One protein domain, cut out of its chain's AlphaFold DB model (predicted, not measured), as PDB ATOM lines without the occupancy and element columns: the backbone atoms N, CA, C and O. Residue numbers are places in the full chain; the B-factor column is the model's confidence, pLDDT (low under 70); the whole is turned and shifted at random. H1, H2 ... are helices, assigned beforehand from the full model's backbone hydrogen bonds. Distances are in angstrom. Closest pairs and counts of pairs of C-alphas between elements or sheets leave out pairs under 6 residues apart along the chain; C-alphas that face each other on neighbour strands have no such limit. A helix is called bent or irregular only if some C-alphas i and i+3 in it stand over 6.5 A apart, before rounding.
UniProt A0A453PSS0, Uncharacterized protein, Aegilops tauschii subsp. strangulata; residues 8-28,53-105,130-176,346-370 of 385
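Overview. This is residues 8 to 28, 53 to 105, 130 to 176 and 346 to 370 of the 385 residues of an uncharacterized protein of Aegilops tauschii subsp. strangulata (UniProt A0A453PSS0). Three helices, H2, H3 and H4, stand side by side in a layer, with H1 beside H2 and off the line of that layer, and H6 crosses H3 aslant on one side, from H2 to the end of H4. The short H5 lies beyond the last residues of H4, and residues 161 to 166 of the link between them stick out. The printed part has 146 residues with six named helices, H1 to H6 in order along the chain, and no named strand; its class is all helix. It is only just loose, close to compact, with a radius of gyration of the C-alphas of 17.6 A and spans of 50 by 45 by 26 A.

Arrangement. H1, residues 8 to 28, touches H2, residues 53 to 67, at a shallow tilt of 6 degrees, opposite ways; their closest C-alphas, of Leu 14 and Leu 63, are 7.3 A apart. H2 and H3, residues 74 to 105, form a helical hairpin at a shallow tilt of 8 degrees, with the closest C-alphas, of Gly 60 and Leu 84, at 6.6 A. H3 touches H4, residues 132 to 156, at a shallow tilt of 18 degrees, opposite ways; the closest C-alphas, of Leu 93 and Val 143, are 6.1 A apart. H4 only just touches H5, residues 169 to 174, with 3 pairs of C-alphas within 8 A; the closest, of Trp 156 and Ile 169, are 4.9 A apart. H6, residues 347 to 364, touches H3 with residues 78 to 88 of H3 alone, at a steep tilt of 45 degrees; the closest C-alphas, of Trp 81 and Thr 360, are 5.4 A apart. H6 touches H2 with its residues 349 to 352 alone, and touches H4 only at their ends, where the C-alphas of Leu 153 and Gly 364 are 5.8 A apart. H1 and H3 are apart. Each O i to N i+4 pair is within hydrogen-bond range in H1, H2, H4, H5 and H6, and 26 of 28 in H3.

Along the chain. H1 begins at C-alpha 8 (-11.976, -6.008, 13.962) and is 30.2 A long; H2 is 20.5 A. H3, the longest, measures 47.1 A and is irregular, with C-alphas 75 and 78 7.6 A apart. H4 is 36.5 A, H5 8.6 A and H6 25.6 A, ending at C-alpha 364 (-24.154, 16.581, 25.911).

Size, cuts and confidence. The farthest C-alphas, of Leu 8 and Ile 131, are 55.8 A apart. Residues 29 to 52, 106 to 129 and 177 to 345 are not printed, with C-alpha gaps of 10.8 A, 20.7 A and 45.4 A. The H2 to H3 link is short and the H4 to H5 link long. Mean pLDDT of the printed part is 77.3, with 45 residues under 70, among them residues 18 to 28 and 158 to 167.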
ATOM      1  N   LEU A   8     -13.142  -6.840  14.263       63.00
ATOM      2  CA  LEU A   8     -11.976  -6.008  13.962       63.00
ATOM      3  C   LEU A   8     -11.909  -5.658  12.467       63.00
ATOM      4  O   LEU A   8     -11.685  -4.504  12.116       63.00
ATOM      5  N   ALA A   9     -12.153  -6.633  11.587       70.38
ATOM      6  CA  ALA A   9     -12.204  -6.406  10.144       70.38
ATOM      7  C   ALA A   9     -13.343  -5.448   9.751       70.38
ATOM      8  O   ALA A   9     -13.135  -4.556   8.930       70.38
ATOM      9  N   SER A  10     -14.515  -5.582  10.383       61.97
ATOM     10  CA  SER A  10     -15.645  -4.663  10.207       61.97
ATOM     11  C   SER A  10     -15.289  -3.234  10.634       61.97
ATOM     12  O   SER A  10     -15.477  -2.299   9.858       61.97
ATOM     13  N   ALA A  11     -14.670  -3.060  11.807       56.00
ATOM     14  CA  ALA A  11     -14.229  -1.752  12.296       56.00
ATOM     15  C   ALA A  11     -13.192  -1.092  11.368       56.00
ATOM     16  O   ALA A  11     -13.305   0.092  11.055       56.00
ATOM     17  N   ILE A  12     -12.215  -1.862  10.875       69.38
ATOM     18  CA  ILE A  12     -11.206  -1.373   9.921       69.38
ATOM     19  C   ILE A  12     -11.865  -0.972   8.594       69.38
ATOM     20  O   ILE A  12     -11.552   0.086   8.050       69.38
ATOM     21  N   SER A  13     -12.811  -1.769   8.093       69.38
ATOM     22  CA  SER A  13     -13.567  -1.440   6.882       69.38
ATOM     23  C   SER A  13     -14.380  -0.155   7.056       69.38
ATOM     24  O   SER A  13     -14.397   0.685   6.157       69.38
ATOM     25  N   LEU A  14     -15.017   0.031   8.217       66.31
ATOM     26  CA  LEU A  14     -15.777   1.240   8.532       66.31
ATOM     27  C   LEU A  14     -14.875   2.478   8.580       66.31
ATOM     28  O   LEU A  14     -15.214   3.521   8.023       66.31
ATOM     29  N   MET A  15     -13.693   2.339   9.189       66.38
ATOM     30  CA  MET A  15     -12.694   3.400   9.265       66.38
ATOM     31  C   MET A  15     -12.232   3.816   7.864       66.38
ATOM     32  O   MET A  15     -12.233   5.003   7.546       66.38
ATOM     33  N   ILE A  16     -11.941   2.852   6.988       69.38
ATOM     34  CA  ILE A  16     -11.540   3.110   5.600       69.38
ATOM     35  C   ILE A  16     -12.655   3.826   4.818       69.38
ATOM     36  O   ILE A  16     -12.386   4.821   4.144       69.38
ATOM     37  N   ILE A  17     -13.912   3.384   4.946       73.69
ATOM     38  CA  ILE A  17     -15.071   4.040   4.310       73.69
ATOM     39  C   ILE A  17     -15.231   5.476   4.826       73.69
ATOM     40  O   ILE A  17     -15.426   6.399   4.032       73.69
ATOM     41  N   SER A  18     -15.080   5.692   6.136       60.41
ATOM     42  CA  SER A  18     -15.148   7.030   6.728       60.41
ATOM     43  C   SER A  18     -14.036   7.948   6.195       60.41
ATOM     44  O   SER A  18     -14.316   9.087   5.820       60.41
ATOM     45  N   CYS A  19     -12.809   7.443   6.020       64.62
ATOM     46  CA  CYS A  19     -11.698   8.189   5.423       64.62
ATOM     47  C   CYS A  19     -11.963   8.561   3.957       64.62
ATOM     48  O   CYS A  19     -11.715   9.702   3.569       64.62
ATOM     49  N   PHE A  20     -12.505   7.644   3.148       63.91
ATOM     50  CA  PHE A  20     -12.867   7.945   1.757       63.91
ATOM     51  C   PHE A  20     -14.008   8.956   1.660       63.91
ATOM     52  O   PHE A  20     -13.974   9.837   0.801       63.91
ATOM     53  N   SER A  21     -14.989   8.882   2.560       62.28
ATOM     54  CA  SER A  21     -16.075   9.860   2.618       62.28
ATOM     55  C   SER A  21     -15.571  11.260   2.981       62.28
ATOM     56  O   SER A  21     -15.924  12.232   2.315       62.28
ATOM     57  N   LEU A  22     -14.665  11.359   3.962       57.69
ATOM     58  CA  LEU A  22     -14.012  12.601   4.365       57.69
ATOM     59  C   LEU A  22     -13.180  13.180   3.216       57.69
ATOM     60  O   LEU A  22     -13.297  14.365   2.912       57.69
ATOM     61  N   ALA A  23     -12.396  12.343   2.533       66.44
ATOM     62  CA  ALA A  23     -11.629  12.746   1.359       66.44
ATOM     63  C   ALA A  23     -12.538  13.232   0.217       66.44
ATOM     64  O   ALA A  23     -12.226  14.233  -0.425       66.44
ATOM     65  N   GLY A  24     -13.687  12.584  -0.001       66.81
ATOM     66  CA  GLY A  24     -14.697  13.016  -0.968       66.81
ATOM     67  C   GLY A  24     -15.294  14.383  -0.626       66.81
ATOM     68  O   GLY A  24     -15.369  15.250  -1.492       66.81
ATOM     69  N   ILE A  25     -15.639  14.615   0.642       56.38
ATOM     70  CA  ILE A  25     -16.155  15.906   1.127       56.38
ATOM     71  C   ILE A  25     -15.104  17.006   0.956       56.38
ATOM     72  O   ILE A  25     -15.408  18.055   0.396       56.38
ATOM     73  N   ILE A  26     -13.856  16.749   1.364       58.69
ATOM     74  CA  ILE A  26     -12.728  17.668   1.168       58.69
ATOM     75  C   ILE A  26     -12.553  17.959  -0.327       58.69
ATOM     76  O   ILE A  26     -12.480  19.116  -0.728       58.69
ATOM     77  N   SER A  27     -12.569  16.936  -1.181       59.16
ATOM     78  CA  SER A  27     -12.415  17.116  -2.624       59.16
ATOM     79  C   SER A  27     -13.575  17.895  -3.259       59.16
ATOM     80  O   SER A  27     -13.331  18.645  -4.203       59.16
ATOM     81  N   CYS A  28     -14.804  17.768  -2.750       57.16
ATOM     82  CA  CYS A  28     -15.953  18.580  -3.165       57.16
ATOM     83  C   CYS A  28     -15.875  20.026  -2.652       57.16
ATOM     84  O   CYS A  28     -16.356  20.931  -3.324       57.16
ATOM     85  N   ASP A  53     -24.309  18.687   1.546       86.12
ATOM     86  CA  ASP A  53     -25.016  18.379   2.794       86.12
ATOM     87  C   ASP A  53     -25.919  17.144   2.683       86.12
ATOM     88  O   ASP A  53     -25.963  16.348   3.617       86.12
ATOM     89  N   GLU A  54     -26.588  16.937   1.546       88.50
ATOM     90  CA  GLU A  54     -27.408  15.741   1.310       88.50
ATOM     91  C   GLU A  54     -26.550  14.475   1.275       88.50
ATOM     92  O   GLU A  54     -26.850  13.491   1.955       88.50
ATOM     93  N   VAL A  55     -25.442  14.526   0.526       87.69
ATOM     94  CA  VAL A  55     -24.468  13.427   0.443       87.69
ATOM     95  C   VAL A  55     -23.876  13.139   1.820       87.69
ATOM     96  O   VAL A  55     -23.805  11.981   2.226       87.69
ATOM     97  N   PHE A  56     -23.485  14.186   2.555       90.06
ATOM     98  CA  PHE A  56     -22.925  14.052   3.896       90.06
ATOM     99  C   PHE A  56     -23.895  13.367   4.859       90.06
ATOM    100  O   PHE A  56     -23.505  12.429   5.551       90.06
ATOM    101  N   ILE A  57     -25.156  13.804   4.886       90.31
ATOM    102  CA  ILE A  57     -26.168  13.232   5.776       90.31
ATOM    103  C   ILE A  57     -26.424  11.764   5.441       90.31
ATOM    104  O   ILE A  57     -26.428  10.934   6.346       90.31
ATOM    105  N   LEU A  58     -26.608  11.419   4.164       88.94
ATOM    106  CA  LEU A  58     -26.864  10.033   3.756       88.94
ATOM    107  C   LEU A  58     -25.691   9.113   4.097       88.94
ATOM    108  O   LEU A  58     -25.891   8.015   4.615       88.94
ATOM    109  N   MET A  59     -24.469   9.590   3.868       87.81
ATOM    110  CA  MET A  59     -23.251   8.887   4.254       87.81
ATOM    111  C   MET A  59     -23.174   8.713   5.778       87.81
ATOM    112  O   MET A  59     -22.924   7.610   6.260       87.81
ATOM    113  N   GLY A  60     -23.466   9.768   6.543       86.94
ATOM    114  CA  GLY A  60     -23.495   9.732   8.004       86.94
ATOM    115  C   GLY A  60     -24.526   8.754   8.565       86.94
ATOM    116  O   GLY A  60     -24.211   7.997   9.480       86.94
ATOM    117  N   ILE A  61     -25.728   8.706   7.981       86.44
ATOM    118  CA  ILE A  61     -26.766   7.729   8.339       86.44
ATOM    119  C   ILE A  61     -26.274   6.309   8.055       86.44
ATOM    120  O   ILE A  61     -26.412   5.436   8.908       86.44
ATOM    121  N   PHE A  62     -25.673   6.069   6.887       84.94
ATOM    122  CA  PHE A  62     -25.136   4.754   6.540       84.94
ATOM    123  C   PHE A  62     -24.031   4.310   7.509       84.94
ATOM    124  O   PHE A  62     -24.074   3.186   8.010       84.94
ATOM    125  N   LEU A  63     -23.078   5.196   7.823       84.12
ATOM    126  CA  LEU A  63     -22.027   4.920   8.805       84.12
ATOM    127  C   LEU A  63     -22.601   4.632  10.192       84.12
ATOM    128  O   LEU A  63     -22.146   3.696  10.840       84.12
ATOM    129  N   TYR A  64     -23.602   5.398  10.627       83.69
ATOM    130  CA  TYR A  64     -24.261   5.180  11.912       83.69
ATOM    131  C   TYR A  64     -24.986   3.826  11.964       83.69
ATOM    132  O   TYR A  64     -24.824   3.060  12.909       83.69
ATOM    133  N   VAL A  65     -25.741   3.465  10.923       83.69
ATOM    134  CA  VAL A  65     -26.404   2.149  10.853       83.69
ATOM    135  C   VAL A  65     -25.376   1.018  10.891       83.69
ATOM    136  O   VAL A  65     -25.569   0.024  11.587       83.69
ATOM    137  N   ALA A  66     -24.261   1.175  10.183       80.31
ATOM    138  CA  ALA A  66     -23.193   0.191  10.199       80.31
ATOM    139  C   ALA A  66     -22.464   0.129  11.559       80.31
ATOM    140  O   ALA A  66     -22.073  -0.961  11.981       80.31
ATOM    141  N   SER A  67     -22.343   1.247  12.291       77.94
ATOM    142  CA  SER A  67     -21.752   1.257  13.636       77.94
ATOM    143  C   SER A  67     -22.610   0.519  14.665       77.94
ATOM    144  O   SER A  67     -22.053  -0.127  15.549       77.94
ATOM    145  N   LEU A  68     -23.942   0.514  14.513       76.25
ATOM    146  CA  LEU A  68     -24.849  -0.271  15.370       76.25
ATOM    147  C   LEU A  68     -24.588  -1.786  15.293       76.25
ATOM    148  O   LEU A  68     -24.910  -2.518  16.226       76.25
ATOM    149  N   GLY A  69     -23.972  -2.270  14.209       72.12
ATOM    150  CA  GLY A  69     -23.563  -3.671  14.068       72.12
ATOM    151  C   GLY A  69     -22.369  -4.073  14.945       72.12
ATOM    152  O   GLY A  69     -22.043  -5.259  15.022       72.12
ATOM    153  N   SER A  70     -21.705  -3.119  15.604       72.56
ATOM    154  CA  SER A  70     -20.559  -3.370  16.476       72.56
ATOM    155  C   SER A  70     -20.845  -2.922  17.905       72.56
ATOM    156  O   SER A  70     -20.941  -1.733  18.194       72.56
ATOM    157  N   SER A  71     -20.873  -3.882  18.834       64.31
ATOM    158  CA  SER A  71     -21.104  -3.617  20.262       64.31
ATOM    159  C   SER A  71     -20.104  -2.630  20.879       64.31
ATOM    160  O   SER A  71     -20.443  -1.999  21.872       64.31
ATOM    161  N   SER A  72     -18.894  -2.481  20.321       65.50
ATOM    162  CA  SER A  72     -17.895  -1.522  20.819       65.50
ATOM    163  C   SER A  72     -18.195  -0.075  20.425       65.50
ATOM    164  O   SER A  72     -17.793   0.841  21.127       65.50
ATOM    165  N   PHE A  73     -18.887   0.142  19.303       65.31
ATOM    166  CA  PHE A  73     -19.183   1.488  18.806       65.31
ATOM    167  C   PHE A  73     -20.419   2.104  19.471       65.31
ATOM    168  O   PHE A  73     -20.608   3.314  19.388       65.31
ATOM    169  N   VAL A  74     -21.220   1.298  20.176       64.06
ATOM    170  CA  VAL A  74     -22.369   1.769  20.968       64.06
ATOM    171  C   VAL A  74     -21.911   2.699  22.103       64.06
ATOM    172  O   VAL A  74     -22.533   3.727  22.353       64.06
ATOM    173  N   GLU A  75     -20.767   2.413  22.736       65.38
ATOM    174  CA  GLU A  75     -20.174   3.275  23.778       65.38
ATOM    175  C   GLU A  75     -19.618   4.601  23.211       65.38
ATOM    176  O   GLU A  75     -19.434   5.587  23.932       65.38
ATOM    177  N   GLU A  76     -19.382   4.646  21.897       74.88
ATOM    178  CA  GLU A  76     -18.788   5.775  21.183       74.88
ATOM    179  C   GLU A  76     -19.818   6.615  20.403       74.88
ATOM    180  O   GLU A  76     -19.442   7.588  19.747       74.88
ATOM    181  N   GLU A  77     -21.122   6.321  20.503       81.56
ATOM    182  CA  GLU A  77     -22.181   7.028  19.758       81.56
ATOM    183  C   GLU A  77     -22.134   8.552  19.945       81.56
ATOM    184  O   GLU A  77     -22.302   9.314  18.990       81.56
ATOM    185  N   GLN A  78     -21.826   9.010  21.159       82.12
ATOM    186  CA  GLN A  78     -21.618  10.425  21.482       82.12
ATOM    187  C   GLN A  78     -20.634  11.140  20.533       82.12
ATOM    188  O   GLN A  78     -20.837  12.305  20.184       82.12
ATOM    189  N   TYR A  79     -19.576  10.451  20.096       83.88
ATOM    190  CA  TYR A  79     -18.561  10.994  19.198       83.88
ATOM    191  C   TYR A  79     -19.079  11.099  17.778       83.88
ATOM    192  O   TYR A  79     -18.833  12.102  17.108       83.88
ATOM    193  N   ILE A  80     -19.827  10.084  17.346       86.62
ATOM    194  CA  ILE A  80     -20.442  10.029  16.024       86.62
ATOM    195  C   ILE A  80     -21.422  11.194  15.880       86.62
ATOM    196  O   ILE A  80     -21.305  11.981  14.943       86.62
ATOM    197  N   TRP A  81     -22.332  11.377  16.841       89.56
ATOM    198  CA  TRP A  81     -23.321  12.457  16.796       89.56
ATOM    199  C   TRP A  81     -22.688  13.847  16.839       89.56
ATOM    200  O   TRP A  81     -23.073  14.718  16.052       89.56
ATOM    201  N   HIS A  82     -21.672  14.043  17.687       88.56
ATOM    202  CA  HIS A  82     -20.936  15.304  17.730       88.56
ATOM    203  C   HIS A  82     -20.238  15.595  16.394       88.56
ATOM    204  O   HIS A  82     -20.385  16.690  15.853       88.56
ATOM    205  N   PHE A  83     -19.530  14.610  15.832       89.81
ATOM    206  CA  PHE A  83     -18.848  14.745  14.546       89.81
ATOM    207  C   PHE A  83     -19.825  15.066  13.410       89.81
ATOM    208  O   PHE A  83     -19.592  16.009  12.649       89.81
ATOM    209  N   LEU A  84     -20.932  14.322  13.316       91.75
ATOM    210  CA  LEU A  84     -21.955  14.526  12.293       91.75
ATOM    211  C   LEU A  84     -22.570  15.924  12.392       91.75
ATOM    212  O   LEU A  84     -22.646  16.637  11.394       91.75
ATOM    213  N   THR A  85     -22.943  16.352  13.596       93.81
ATOM    214  CA  THR A  85     -23.543  17.673  13.819       93.81
ATOM    215  C   THR A  85     -22.557  18.792  13.510       93.81
ATOM    216  O   THR A  85     -22.853  19.666  12.699       93.81
ATOM    217  N   SER A  86     -21.361  18.774  14.103       91.06
ATOM    218  CA  SER A  86     -20.372  19.837  13.893       91.06
ATOM    219  C   SER A  86     -19.936  19.950  12.433       91.06
ATOM    220  O   SER A  86     -19.814  21.062  11.925       91.06
ATOM    221  N   THR A  87     -19.759  18.826  11.737       91.25
ATOM    222  CA  THR A  87     -19.387  18.834  10.315       91.25
ATOM    223  C   THR A  87     -20.528  19.352   9.441       91.25
ATOM    224  O   THR A  87     -20.283  20.154   8.543       91.25
ATOM    225  N   LEU A  88     -21.781  18.984   9.732       93.38
ATOM    226  CA  LEU A  88     -22.941  19.500   9.004       93.38
ATOM    227  C   LEU A  88     -23.085  21.026   9.153       93.38
ATOM    228  O   LEU A  88     -23.255  21.728   8.159       93.38
ATOM    229  N   TYR A  89     -22.938  21.565  10.366       92.75
ATOM    230  CA  TYR A  89     -22.976  23.018  10.574       92.75
ATOM    231  C   TYR A  89     -21.741  23.736  10.011       92.75
ATOM    232  O   TYR A  89     -21.847  24.887   9.590       92.75
ATOM    233  N   LEU A  90     -20.586  23.070   9.920       91.69
ATOM    234  CA  LEU A  90     -19.429  23.602   9.197       91.69
ATOM    235  C   LEU A  90     -19.701  23.679   7.687       91.69
ATOM    236  O   LEU A  90     -19.360  24.677   7.054       91.69
ATOM    237  N   ILE A  91     -20.365  22.672   7.112       90.00
ATOM    238  CA  ILE A  91     -20.825  22.700   5.717       90.00
ATOM    239  C   ILE A  91     -21.784  23.877   5.499       90.00
ATOM    240  O   ILE A  91     -21.635  24.612   4.521       90.00
ATOM    241  N   PHE A  92     -22.729  24.103   6.417       90.88
ATOM    242  CA  PHE A  92     -23.625  25.264   6.373       90.88
ATOM    243  C   PHE A  92     -22.859  26.587   6.454       90.88
ATOM    244  O   PHE A  92     -23.135  27.499   5.672       90.88
ATOM    245  N   LEU A  93     -21.843  26.689   7.316       88.88
ATOM    246  CA  LEU A  93     -20.985  27.872   7.404       88.88
ATOM    247  C   LEU A  93     -20.270  28.140   6.076       88.88
ATOM    248  O   LEU A  93     -20.333  29.254   5.560       88.88
ATOM    249  N   ILE A  94     -19.637  27.117   5.496       85.88
ATOM    250  CA  ILE A  94     -18.905  27.228   4.228       85.88
ATOM    251  C   ILE A  94     -19.849  27.650   3.102       85.88
ATOM    252  O   ILE A  94     -19.546  28.601   2.383       85.88
ATOM    253  N   LYS A  95     -21.010  26.996   2.967       85.69
ATOM    254  CA  LYS A  95     -22.013  27.359   1.956       85.69
ATOM    255  C   LYS A  95     -22.502  28.800   2.126       85.69
ATOM    256  O   LYS A  95     -22.650  29.512   1.138       85.69
ATOM    257  N   THR A  96     -22.700  29.244   3.368       85.00
ATOM    258  CA  THR A  96     -23.106  30.625   3.674       85.00
ATOM    259  C   THR A  96     -22.026  31.615   3.231       85.00
ATOM    260  O   THR A  96     -22.324  32.562   2.510       85.00
ATOM    261  N   VAL A  97     -20.757  31.367   3.573       83.50
ATOM    262  CA  VAL A  97     -19.624  32.211   3.150       83.50
ATOM    263  C   VAL A  97     -19.480  32.238   1.624       83.50
ATOM    264  O   VAL A  97     -19.290  33.306   1.044       83.50
ATOM    265  N   GLN A  98     -19.617  31.089   0.955       82.62
ATOM    266  CA  GLN A  98     -19.571  30.999  -0.508       82.62
ATOM    267  C   GLN A  98     -20.712  31.776  -1.174       82.62
ATOM    268  O   GLN A  98     -20.480  32.443  -2.182       82.62
ATOM    269  N   SER A  99     -21.923  31.718  -0.613       79.19
ATOM    270  CA  SER A  99     -23.072  32.476  -1.116       79.19
ATOM    271  C   SER A  99     -22.822  33.982  -1.036       79.19
ATOM    272  O   SER A  99     -22.987  34.681  -2.034       79.19
ATOM    273  N   ILE A 100     -22.333  34.463   0.111       78.31
ATOM    274  CA  ILE A 100     -22.011  35.881   0.334       78.31
ATOM    275  C   ILE A 100     -20.933  36.355  -0.651       78.31
ATOM    276  O   ILE A 100     -21.063  37.414  -1.267       78.31
ATOM    277  N   LEU A 101     -19.885  35.551  -0.854       77.69
ATOM    278  CA  LEU A 101     -18.799  35.875  -1.784       77.69
ATOM    279  C   LEU A 101     -19.265  35.882  -3.253       77.69
ATOM    280  O   LEU A 101     -18.784  36.665  -4.074       77.69
ATOM    281  N   LYS A 102     -20.209  35.009  -3.614       74.69
ATOM    282  CA  LYS A 102     -20.796  34.982  -4.960       74.69
ATOM    283  C   LYS A 102     -21.670  36.214  -5.208       74.69
ATOM    284  O   LYS A 102     -21.591  36.806  -6.287       74.69
ATOM    285  N   GLU A 103     -22.451  36.630  -4.215       70.06
ATOM    286  CA  GLU A 103     -23.302  37.821  -4.287       70.06
ATOM    287  C   GLU A 103     -22.473  39.109  -4.431       70.06
ATOM    288  O   GLU A 103     -22.763  39.934  -5.305       70.06
ATOM    289  N   SER A 104     -21.365  39.243  -3.690       62.97
ATOM    290  CA  SER A 104     -20.451  40.391  -3.828       62.97
ATOM    291  C   SER A 104     -19.828  40.495  -5.225       62.97
ATOM    292  O   SER A 104     -19.678  41.589  -5.764       62.97
ATOM    293  N   ASN A 105     -19.505  39.360  -5.849       59.12
ATOM    294  CA  ASN A 105     -18.933  39.347  -7.196       59.12
ATOM    295  C   ASN A 105     -19.987  39.671  -8.267       59.12
ATOM    296  O   ASN A 105     -19.700  40.404  -9.210       59.12
ATOM    297  N   LEU A 130     -34.177  44.456   7.361       45.88
ATOM    298  CA  LEU A 130     -32.719  44.348   7.377       45.88
ATOM    299  C   LEU A 130     -32.192  44.766   6.015       45.88
ATOM    300  O   LEU A 130     -32.723  44.376   4.974       45.88
ATOM    301  N   ILE A 131     -31.142  45.569   6.044       48.09
ATOM    302  CA  ILE A 131     -30.359  45.881   4.856       48.09
ATOM    303  C   ILE A 131     -29.731  44.554   4.384       48.09
ATOM    304  O   ILE A 131     -29.292  43.788   5.242       48.09
ATOM    305  N   PRO A 132     -29.680  44.249   3.073       53.69
ATOM    306  CA  PRO A 132     -29.199  42.961   2.557       53.69
ATOM    307  C   PRO A 132     -27.870  42.495   3.183       53.69
ATOM    308  O   PRO A 132     -27.804  41.388   3.703       53.69
ATOM    309  N   GLY A 133     -26.875  43.382   3.324       57.88
ATOM    310  CA  GLY A 133     -25.600  43.030   3.976       57.88
ATOM    311  C   GLY A 133     -25.692  42.691   5.475       57.88
ATOM    312  O   GLY A 133     -24.854  41.970   6.009       57.88
ATOM    313  N   GLN A 134     -26.720  43.168   6.176       60.72
ATOM    314  CA  GLN A 134     -26.948  42.841   7.583       60.72
ATOM    315  C   GLN A 134     -27.647  41.471   7.726       60.72
ATOM    316  O   GLN A 134     -27.412  40.770   8.713       60.72
ATOM    317  N   GLN A 135     -28.440  41.044   6.731       69.12
ATOM    318  CA  GLN A 135     -29.058  39.709   6.692       69.12
ATOM    319  C   GLN A 135     -28.012  38.605   6.554       69.12
ATOM    320  O   GLN A 135     -28.098  37.594   7.250       69.12
ATOM    321  N   ASP A 136     -26.985  38.838   5.748       74.69
ATOM    322  CA  ASP A 136     -25.878  37.902   5.568       74.69
ATOM    323  C   ASP A 136     -25.012  37.752   6.820       74.69
ATOM    324  O   ASP A 136     -24.684  36.634   7.226       74.69
ATOM    325  N   GLY A 137     -24.733  38.861   7.511       79.88
ATOM    326  CA  GLY A 137     -24.073  38.825   8.817       79.88
ATOM    327  C   GLY A 137     -24.879  38.045   9.862       79.88
ATOM    328  O   GLY A 137     -24.308  37.279  10.638       79.88
ATOM    329  N   CYS A 138     -26.210  38.180   9.853       82.69
ATOM    330  CA  CYS A 138     -27.089  37.444  10.762       82.69
ATOM    331  C   CYS A 138     -27.039  35.927  10.515       82.69
ATOM    332  O   CYS A 138     -26.907  35.170  11.474       82.69
ATOM    333  N   LYS A 139     -27.065  35.483   9.249       86.25
ATOM    334  CA  LYS A 139     -26.935  34.060   8.878       86.25
ATOM    335  C   LYS A 139     -25.609  33.462   9.342       86.25
ATOM    336  O   LYS A 139     -25.567  32.356   9.870       86.25
ATOM    337  N   LEU A 140     -24.514  34.197   9.150       88.25
ATOM    338  CA  LEU A 140     -23.190  33.745   9.564       88.25
ATOM    339  C   LEU A 140     -23.105  33.649  11.093       88.25
ATOM    340  O   LEU A 140     -22.632  32.648  11.631       88.25
ATOM    341  N   TYR A 141     -23.629  34.655  11.796       89.19
ATOM    342  CA  TYR A 141     -23.652  34.681  13.255       89.19
ATOM    343  C   TYR A 141     -24.462  33.524  13.852       89.19
ATOM    344  O   TYR A 141     -24.009  32.901  14.812       89.19
ATOM    345  N   THR A 142     -25.620  33.175  13.282       91.50
ATOM    346  CA  THR A 142     -26.427  32.060  13.799       91.50
ATOM    347  C   THR A 142     -25.717  30.715  13.667       91.50
ATOM    348  O   THR A 142     -25.731  29.942  14.621       91.50
ATOM    349  N   VAL A 143     -25.033  30.441  12.552       92.19
ATOM    350  CA  VAL A 143     -24.247  29.201  12.399       92.19
ATOM    351  C   VAL A 143     -23.045  29.177  13.343       92.19
ATOM    352  O   VAL A 143     -22.775  28.149  13.968       92.19
ATOM    353  N   LEU A 144     -22.349  30.309  13.510       91.31
ATOM    354  CA  LEU A 144     -21.242  30.417  14.463       91.31
ATOM    355  C   LEU A 144     -21.696  30.165  15.902       91.31
ATOM    356  O   LEU A 144     -21.012  29.440  16.623       91.31
ATOM    357  N   ILE A 145     -22.853  30.699  16.308       92.44
ATOM    358  CA  ILE A 145     -23.433  30.403  17.624       92.44
ATOM    359  C   ILE A 145     -23.612  28.895  17.797       92.44
ATOM    360  O   ILE A 145     -23.215  28.363  18.832       92.44
ATOM    361  N   VAL A 146     -24.164  28.194  16.797       94.62
ATOM    362  CA  VAL A 146     -24.393  26.746  16.911       94.62
ATOM    363  C   VAL A 146     -23.082  25.982  17.099       94.62
ATOM    364  O   VAL A 146     -23.010  25.096  17.956       94.62
ATOM    365  N   LEU A 147     -22.040  26.342  16.346       91.88
ATOM    366  CA  LEU A 147     -20.721  25.711  16.428       91.88
ATOM    367  C   LEU A 147     -20.020  25.996  17.764       91.88
ATOM    368  O   LEU A 147     -19.492  25.074  18.386       91.88
ATOM    369  N   VAL A 148     -20.043  27.248  18.233       89.94
ATOM    370  CA  VAL A 148     -19.442  27.642  19.518       89.94
ATOM    371  C   VAL A 148     -20.179  26.978  20.680       89.94
ATOM    372  O   VAL A 148     -19.538  26.363  21.530       89.94
ATOM    373  N   ALA A 149     -21.513  27.020  20.688       91.50
ATOM    374  CA  ALA A 149     -22.320  26.347  21.702       91.50
ATOM    375  C   ALA A 149     -22.076  24.832  21.697       91.50
ATOM    376  O   ALA A 149     -21.907  24.242  22.760       91.50
ATOM    377  N   GLY A 150     -21.953  24.211  20.519       88.62
ATOM    378  CA  GLY A 150     -21.633  22.787  20.390       88.62
ATOM    379  C   GLY A 150     -20.239  22.439  20.914       88.62
ATOM    380  O   GLY A 150     -20.055  21.399  21.546       88.62
ATOM    381  N   ARG A 151     -19.254  23.327  20.717       88.69
ATOM    382  CA  ARG A 151     -17.907  23.156  21.272       88.69
ATOM    383  C   ARG A 151     -17.896  23.281  22.795       88.69
ATOM    384  O   ARG A 151     -17.239  22.474  23.449       88.69
ATOM    385  N   ILE A 152     -18.626  24.252  23.347       85.31
ATOM    386  CA  ILE A 152     -18.775  24.420  24.799       85.31
ATOM    387  C   ILE A 152     -19.500  23.210  25.393       85.31
ATOM    388  O   ILE A 152     -19.020  22.646  26.369       85.31
ATOM    389  N   LEU A 153     -20.591  22.753  24.771       85.56
ATOM    390  CA  LEU A 153     -21.341  21.573  25.206       85.56
ATOM    391  C   LEU A 153     -20.457  20.317  25.221       85.56
ATOM    392  O   LEU A 153     -20.529  19.517  26.148       85.56
ATOM    393  N   ARG A 154     -19.550  20.176  24.245       82.81
ATOM    394  CA  ARG A 154     -18.570  19.084  24.235       82.81
ATOM    395  C   ARG A 154     -17.542  19.191  25.365       82.81
ATOM    396  O   ARG A 154     -17.171  18.162  25.913       82.81
ATOM    397  N   ALA A 155     -17.097  20.396  25.716       80.12
ATOM    398  CA  ALA A 155     -16.219  20.623  26.871       80.12
ATOM    399  C   ALA A 155     -16.953  20.480  28.223       80.12
ATOM    400  O   ALA A 155     -16.323  20.291  29.261       80.12
ATOM    401  N   TRP A 156     -18.286  20.574  28.208       80.69
ATOM    402  CA  TRP A 156     -19.150  20.356  29.369       80.69
ATOM    403  C   TRP A 156     -19.387  18.876  29.683       80.69
ATOM    404  O   TRP A 156     -19.779  18.533  30.800       80.69
ATOM    405  N   TYR A 157     -19.168  18.020  28.686       70.19
ATOM    406  CA  TYR A 157     -19.542  16.615  28.680       70.19
ATOM    407  C   TYR A 157     -19.111  15.855  29.950       70.19
ATOM    408  O   TYR A 157     -18.008  16.026  30.459       70.19
ATOM    409  N   GLN A 158     -20.014  15.006  30.448       61.31
ATOM    410  CA  GLN A 158     -19.902  14.283  31.724       61.31
ATOM    411  C   GLN A 158     -19.477  12.810  31.589       61.31
ATOM    412  O   GLN A 158     -19.416  12.098  32.589       61.31
ATOM    413  N   GLY A 159     -19.199  12.304  30.384       57.50
ATOM    414  CA  GLY A 159     -18.895  10.879  30.216       57.50
ATOM    415  C   GLY A 159     -17.526  10.487  30.763       57.50
ATOM    416  O   GLY A 159     -16.508  11.133  30.506       57.50
ATOM    417  N   GLY A 160     -17.532   9.391  31.521       49.78
ATOM    418  CA  GLY A 160     -16.437   8.868  32.337       49.78
ATOM    419  C   GLY A 160     -15.269   8.256  31.570       49.78
ATOM    420  O   GLY A 160     -14.837   7.150  31.881       49.78
ATOM    421  N   ILE A 161     -14.709   8.963  30.592       51.94
ATOM    422  CA  ILE A 161     -13.409   8.575  30.047       51.94
ATOM    423  C   ILE A 161     -12.360   9.162  30.980       51.94
ATOM    424  O   ILE A 161     -11.937  10.306  30.847       51.94
ATOM    425  N   ASN A 162     -11.962   8.354  31.958       47.59
ATOM    426  CA  ASN A 162     -11.004   8.679  33.020       47.59
ATOM    427  C   ASN A 162      -9.571   9.000  32.525       47.59
ATOM    428  O   ASN A 162      -8.655   9.101  33.335       47.59
ATOM    429  N   TRP A 163      -9.354   9.147  31.212       47.97
ATOM    430  CA  TRP A 163      -8.034   9.167  30.568       47.97
ATOM    431  C   TRP A 163      -7.601  10.524  30.009       47.97
ATOM    432  O   TRP A 163      -6.710  10.585  29.168       47.97
ATOM    433  N   VAL A 164      -8.173  11.625  30.489       47.62
ATOM    434  CA  VAL A 164      -7.580  12.946  30.268       47.62
ATOM    435  C   VAL A 164      -7.455  13.624  31.622       47.62
ATOM    436  O   VAL A 164      -8.438  13.864  32.308       47.62
ATOM    437  N   HIS A 165      -6.224  13.928  32.013       54.47
ATOM    438  CA  HIS A 165      -5.858  14.555  33.288       54.47
ATOM    439  C   HIS A 165      -6.409  15.987  33.464       54.47
ATOM    440  O   HIS A 165      -6.054  16.669  34.422       54.47
ATOM    441  N   PHE A 166      -7.255  16.454  32.540       54.19
ATOM    442  CA  PHE A 166      -7.898  17.757  32.574       54.19
ATOM    443  C   PHE A 166      -9.349  17.605  33.041       54.19
ATOM    444  O   PHE A 166     -10.084  16.786  32.488       54.19
ATOM    445  N   PRO A 167      -9.779  18.369  34.057       58.03
ATOM    446  CA  PRO A 167     -11.156  18.332  34.514       58.03
ATOM    447  C   PRO A 167     -12.079  18.983  33.470       58.03
ATOM    448  O   PRO A 167     -11.843  20.110  33.037       58.03
ATOM    449  N   ASP A 168     -13.139  18.274  33.080       71.75
ATOM    450  CA  ASP A 168     -14.227  18.823  32.259       71.75
ATOM    451  C   ASP A 168     -14.969  19.935  33.026       71.75
ATOM    452  O   ASP A 168     -14.938  19.960  34.261       71.75
ATOM    453  N   ILE A 169     -15.678  20.841  32.332       77.88
ATOM    454  CA  ILE A 169     -16.348  21.993  32.984       77.88
ATOM    455  C   ILE A 169     -17.318  21.520  34.078       77.88
ATOM    456  O   ILE A 169     -17.404  22.130  35.144       77.88
ATOM    457  N   SER A 170     -17.996  20.392  33.853       77.94
ATOM    458  CA  SER A 170     -18.863  19.776  34.855       77.94
ATOM    459  C   SER A 170     -18.089  19.293  36.093       77.94
ATOM    460  O   SER A 170     -18.519  19.532  37.213       77.94
ATOM    461  N   LYS A 171     -16.908  18.682  35.954       76.50
ATOM    462  CA  LYS A 171     -16.095  18.260  37.111       76.50
ATOM    463  C   LYS A 171     -15.617  19.458  37.931       76.50
ATOM    464  O   LYS A 171     -15.683  19.409  39.157       76.50
ATOM    465  N   ILE A 172     -15.205  20.537  37.261       79.38
ATOM    466  CA  ILE A 172     -14.820  21.800  37.915       79.38
ATOM    467  C   ILE A 172     -16.009  22.371  38.697       79.38
ATOM    468  O   ILE A 172     -15.880  22.739  39.864       79.38
ATOM    469  N   LEU A 173     -17.186  22.413  38.070       80.88
ATOM    470  CA  LEU A 173     -18.380  22.986  38.681       80.88
ATOM    471  C   LEU A 173     -18.937  22.113  39.816       80.88
ATOM    472  O   LEU A 173     -19.472  22.647  40.780       80.88
ATOM    473  N   ASN A 174     -18.761  20.792  39.750       79.12
ATOM    474  CA  ASN A 174     -19.152  19.874  40.823       79.12
ATOM    475  C   ASN A 174     -18.243  19.990  42.061       79.12
ATOM    476  O   ASN A 174     -18.677  19.722  43.175       79.12
ATOM    477  N   GLN A 175     -16.985  20.400  41.874       80.00
ATOM    478  CA  GLN A 175     -16.058  20.727  42.966       80.00
ATOM    479  C   GLN A 175     -16.257  22.149  43.515       80.00
ATOM    480  O   GLN A 175     -15.656  22.503  44.527       80.00
ATOM    481  N   SER A 176     -17.062  22.970  42.839       82.19
ATOM    482  CA  SER A 176     -17.326  24.354  43.228       82.19
ATOM    483  C   SER A 176     -18.435  24.448  44.277       82.19
ATOM    484  O   SER A 176     -19.223  23.522  44.469       82.19
ATOM    485  N   ARG A 346     -32.659  21.609   1.199       82.81
ATOM    486  CA  ARG A 346     -33.924  20.870   1.141       82.81
ATOM    487  C   ARG A 346     -34.527  20.727   2.542       82.81
ATOM    488  O   ARG A 346     -33.811  20.587   3.529       82.81
ATOM    489  N   GLN A 347     -35.855  20.707   2.639       84.38
ATOM    490  CA  GLN A 347     -36.559  20.642   3.930       84.38
ATOM    491  C   GLN A 347     -36.158  19.424   4.775       84.38
ATOM    492  O   GLN A 347     -35.984  19.541   5.984       84.38
ATOM    493  N   TRP A 348     -35.947  18.265   4.146       86.44
ATOM    494  CA  TRP A 348     -35.531  17.057   4.858       86.44
ATOM    495  C   TRP A 348     -34.134  17.194   5.492       86.44
ATOM    496  O   TRP A 348     -33.919  16.679   6.585       86.44
ATOM    497  N   VAL A 349     -33.214  17.948   4.871       89.81
ATOM    498  CA  VAL A 349     -31.884  18.259   5.431       89.81
ATOM    499  C   VAL A 349     -32.026  19.067   6.716       89.81
ATOM    500  O   VAL A 349     -31.351  18.779   7.699       89.81
ATOM    501  N   GLN A 350     -32.941  20.041   6.734       90.88
ATOM    502  CA  GLN A 350     -33.215  20.862   7.918       90.88
ATOM    503  C   GLN A 350     -33.745  19.999   9.071       90.88
ATOM    504  O   GLN A 350     -33.284  20.125  10.203       90.88
ATOM    505  N   VAL A 351     -34.667  19.076   8.777       90.12
ATOM    506  CA  VAL A 351     -35.212  18.138   9.773       90.12
ATOM    507  C   VAL A 351     -34.116  17.233  10.335       90.12
ATOM    508  O   VAL A 351     -34.000  17.097  11.553       90.12
ATOM    509  N   VAL A 352     -33.272  16.653   9.477       91.56
ATOM    510  CA  VAL A 352     -32.175  15.789   9.934       91.56
ATOM    511  C   VAL A 352     -31.128  16.579  10.724       91.56
ATOM    512  O   VAL A 352     -30.639  16.084  11.736       91.56
ATOM    513  N   ALA A 353     -30.834  17.825  10.345       93.56
ATOM    514  CA  ALA A 353     -29.948  18.697  11.116       93.56
ATOM    515  C   ALA A 353     -30.477  18.937  12.540       93.56
ATOM    516  O   ALA A 353     -29.716  18.835  13.503       93.56
ATOM    517  N   MET A 354     -31.784  19.182  12.688       93.38
ATOM    518  CA  MET A 354     -32.419  19.321  14.004       93.38
ATOM    519  C   MET A 354     -32.371  18.014  14.811       93.38
ATOM    520  O   MET A 354     -32.143  18.057  16.018       93.38
ATOM    521  N   GLN A 355     -32.517  16.857  14.158       92.69
ATOM    522  CA  GLN A 355     -32.368  15.551  14.808       92.69
ATOM    523  C   GLN A 355     -30.935  15.323  15.307       92.69
ATOM    524  O   GLN A 355     -30.737  14.908  16.446       92.69
ATOM    525  N   PHE A 356     -29.930  15.621  14.480       93.44
ATOM    526  CA  PHE A 356     -28.515  15.507  14.845       93.44
ATOM    527  C   PHE A 356     -28.180  16.409  16.038       93.44
ATOM    528  O   PHE A 356     -27.514  15.981  16.985       93.44
ATOM    529  N   LEU A 357     -28.718  17.632  16.030       94.06
ATOM    530  CA  LEU A 357     -28.595  18.572  17.136       94.06
ATOM    531  C   LEU A 357     -29.230  18.024  18.424       94.06
ATOM    532  O   LEU A 357     -28.609  18.091  19.482       94.06
ATOM    533  N   GLY A 358     -30.424  17.429  18.329       91.81
ATOM    534  CA  GLY A 358     -31.106  16.781  19.451       91.81
ATOM    535  C   GLY A 358     -30.311  15.613  20.040       91.81
ATOM    536  O   GLY A 358     -30.117  15.559  21.254       91.81
ATOM    537  N   MET A 359     -29.775  14.728  19.193       89.88
ATOM    538  CA  MET A 359     -28.927  13.610  19.630       89.88
ATOM    539  C   MET A 359     -27.632  14.097  20.288       89.88
ATOM    540  O   MET A 359     -27.238  13.597  21.338       89.88
ATOM    541  N   THR A 360     -26.992  15.121  19.723       90.00
ATOM    542  CA  THR A 360     -25.796  15.734  20.323       90.00
ATOM    543  C   THR A 360     -26.115  16.379  21.669       90.00
ATOM    544  O   THR A 360     -25.330  16.251  22.606       90.00
ATOM    545  N   GLY A 361     -27.279  17.022  21.793       89.50
ATOM    546  CA  GLY A 361     -27.790  17.558  23.052       89.50
ATOM    547  C   GLY A 361     -28.019  16.475  24.107       89.50
ATOM    548  O   GLY A 361     -27.575  16.632  25.240       89.50
ATOM    549  N   HIS A 362     -28.640  15.353  23.725       87.38
ATOM    550  CA  HIS A 362     -28.881  14.200  24.604       87.38
ATOM    551  C   HIS A 362     -27.589  13.689  25.246       87.38
ATOM    552  O   HIS A 362     -27.500  13.624  26.470       87.38
ATOM    553  N   PHE A 363     -26.563  13.404  24.441       84.38
ATOM    554  CA  PHE A 363     -25.260  12.995  24.973       84.38
ATOM    555  C   PHE A 363     -24.550  14.144  25.705       84.38
ATOM    556  O   PHE A 363     -23.896  13.916  26.719       84.38
ATOM    557  N   GLY A 364     -24.707  15.391  25.253       82.31
ATOM    558  CA  GLY A 364     -24.154  16.581  25.911       82.31
ATOM    559  C   GLY A 364     -24.629  16.777  27.356       82.31
ATOM    560  O   GLY A 364     -23.885  17.314  28.172       82.31
ATOM    561  N   LEU A 365     -25.825  16.284  27.689       83.81
ATOM    562  CA  LEU A 365     -26.385  16.285  29.045       83.81
ATOM    563  C   LEU A 365     -25.836  15.173  29.956       83.81
ATOM    564  O   LEU A 365     -26.258  15.076  31.106       83.81
ATOM    565  N   GLY A 366     -24.911  14.345  29.462       77.12
ATOM    566  CA  GLY A 366     -24.308  13.249  30.226       77.12
ATOM    567  C   GLY A 366     -25.058  11.920  30.125       77.12
ATOM    568  O   GLY A 366     -24.662  10.958  30.777       77.12
ATOM    569  N   ASN A 367     -26.100  11.831  29.292       77.88
ATOM    570  CA  ASN A 367     -26.807  10.573  29.075       77.88
ATOM    571  C   ASN A 367     -25.899   9.590  28.327       77.88
ATOM    572  O   ASN A 367     -25.400   9.892  27.245       77.88
ATOM    573  N   THR A 368     -25.703   8.401  28.891       68.56
ATOM    574  CA  THR A 368     -24.936   7.305  28.272       68.56
ATOM    575  C   THR A 368     -25.832   6.253  27.624       68.56
ATOM    576  O   THR A 368     -25.345   5.366  26.929       68.56
ATOM    577  N   ASN A 369     -27.142   6.352  27.846       62.56
ATOM    578  CA  ASN A 369     -28.126   5.421  27.317       62.56
ATOM    579  C   ASN A 369     -28.433   5.761  25.855       62.56
ATOM    580  O   ASN A 369     -28.829   6.893  25.550       62.56
ATOM    581  N   SER A 370     -28.258   4.784  24.964       58.06
ATOM    582  CA  SER A 370     -28.708   4.860  23.573       58.06
ATOM    583  C   SER A 370     -30.025   4.107  23.385       58.06
ATOM    584  O   SER A 370     -30.551   3.493  24.314       58.06
TER     585      SER A 370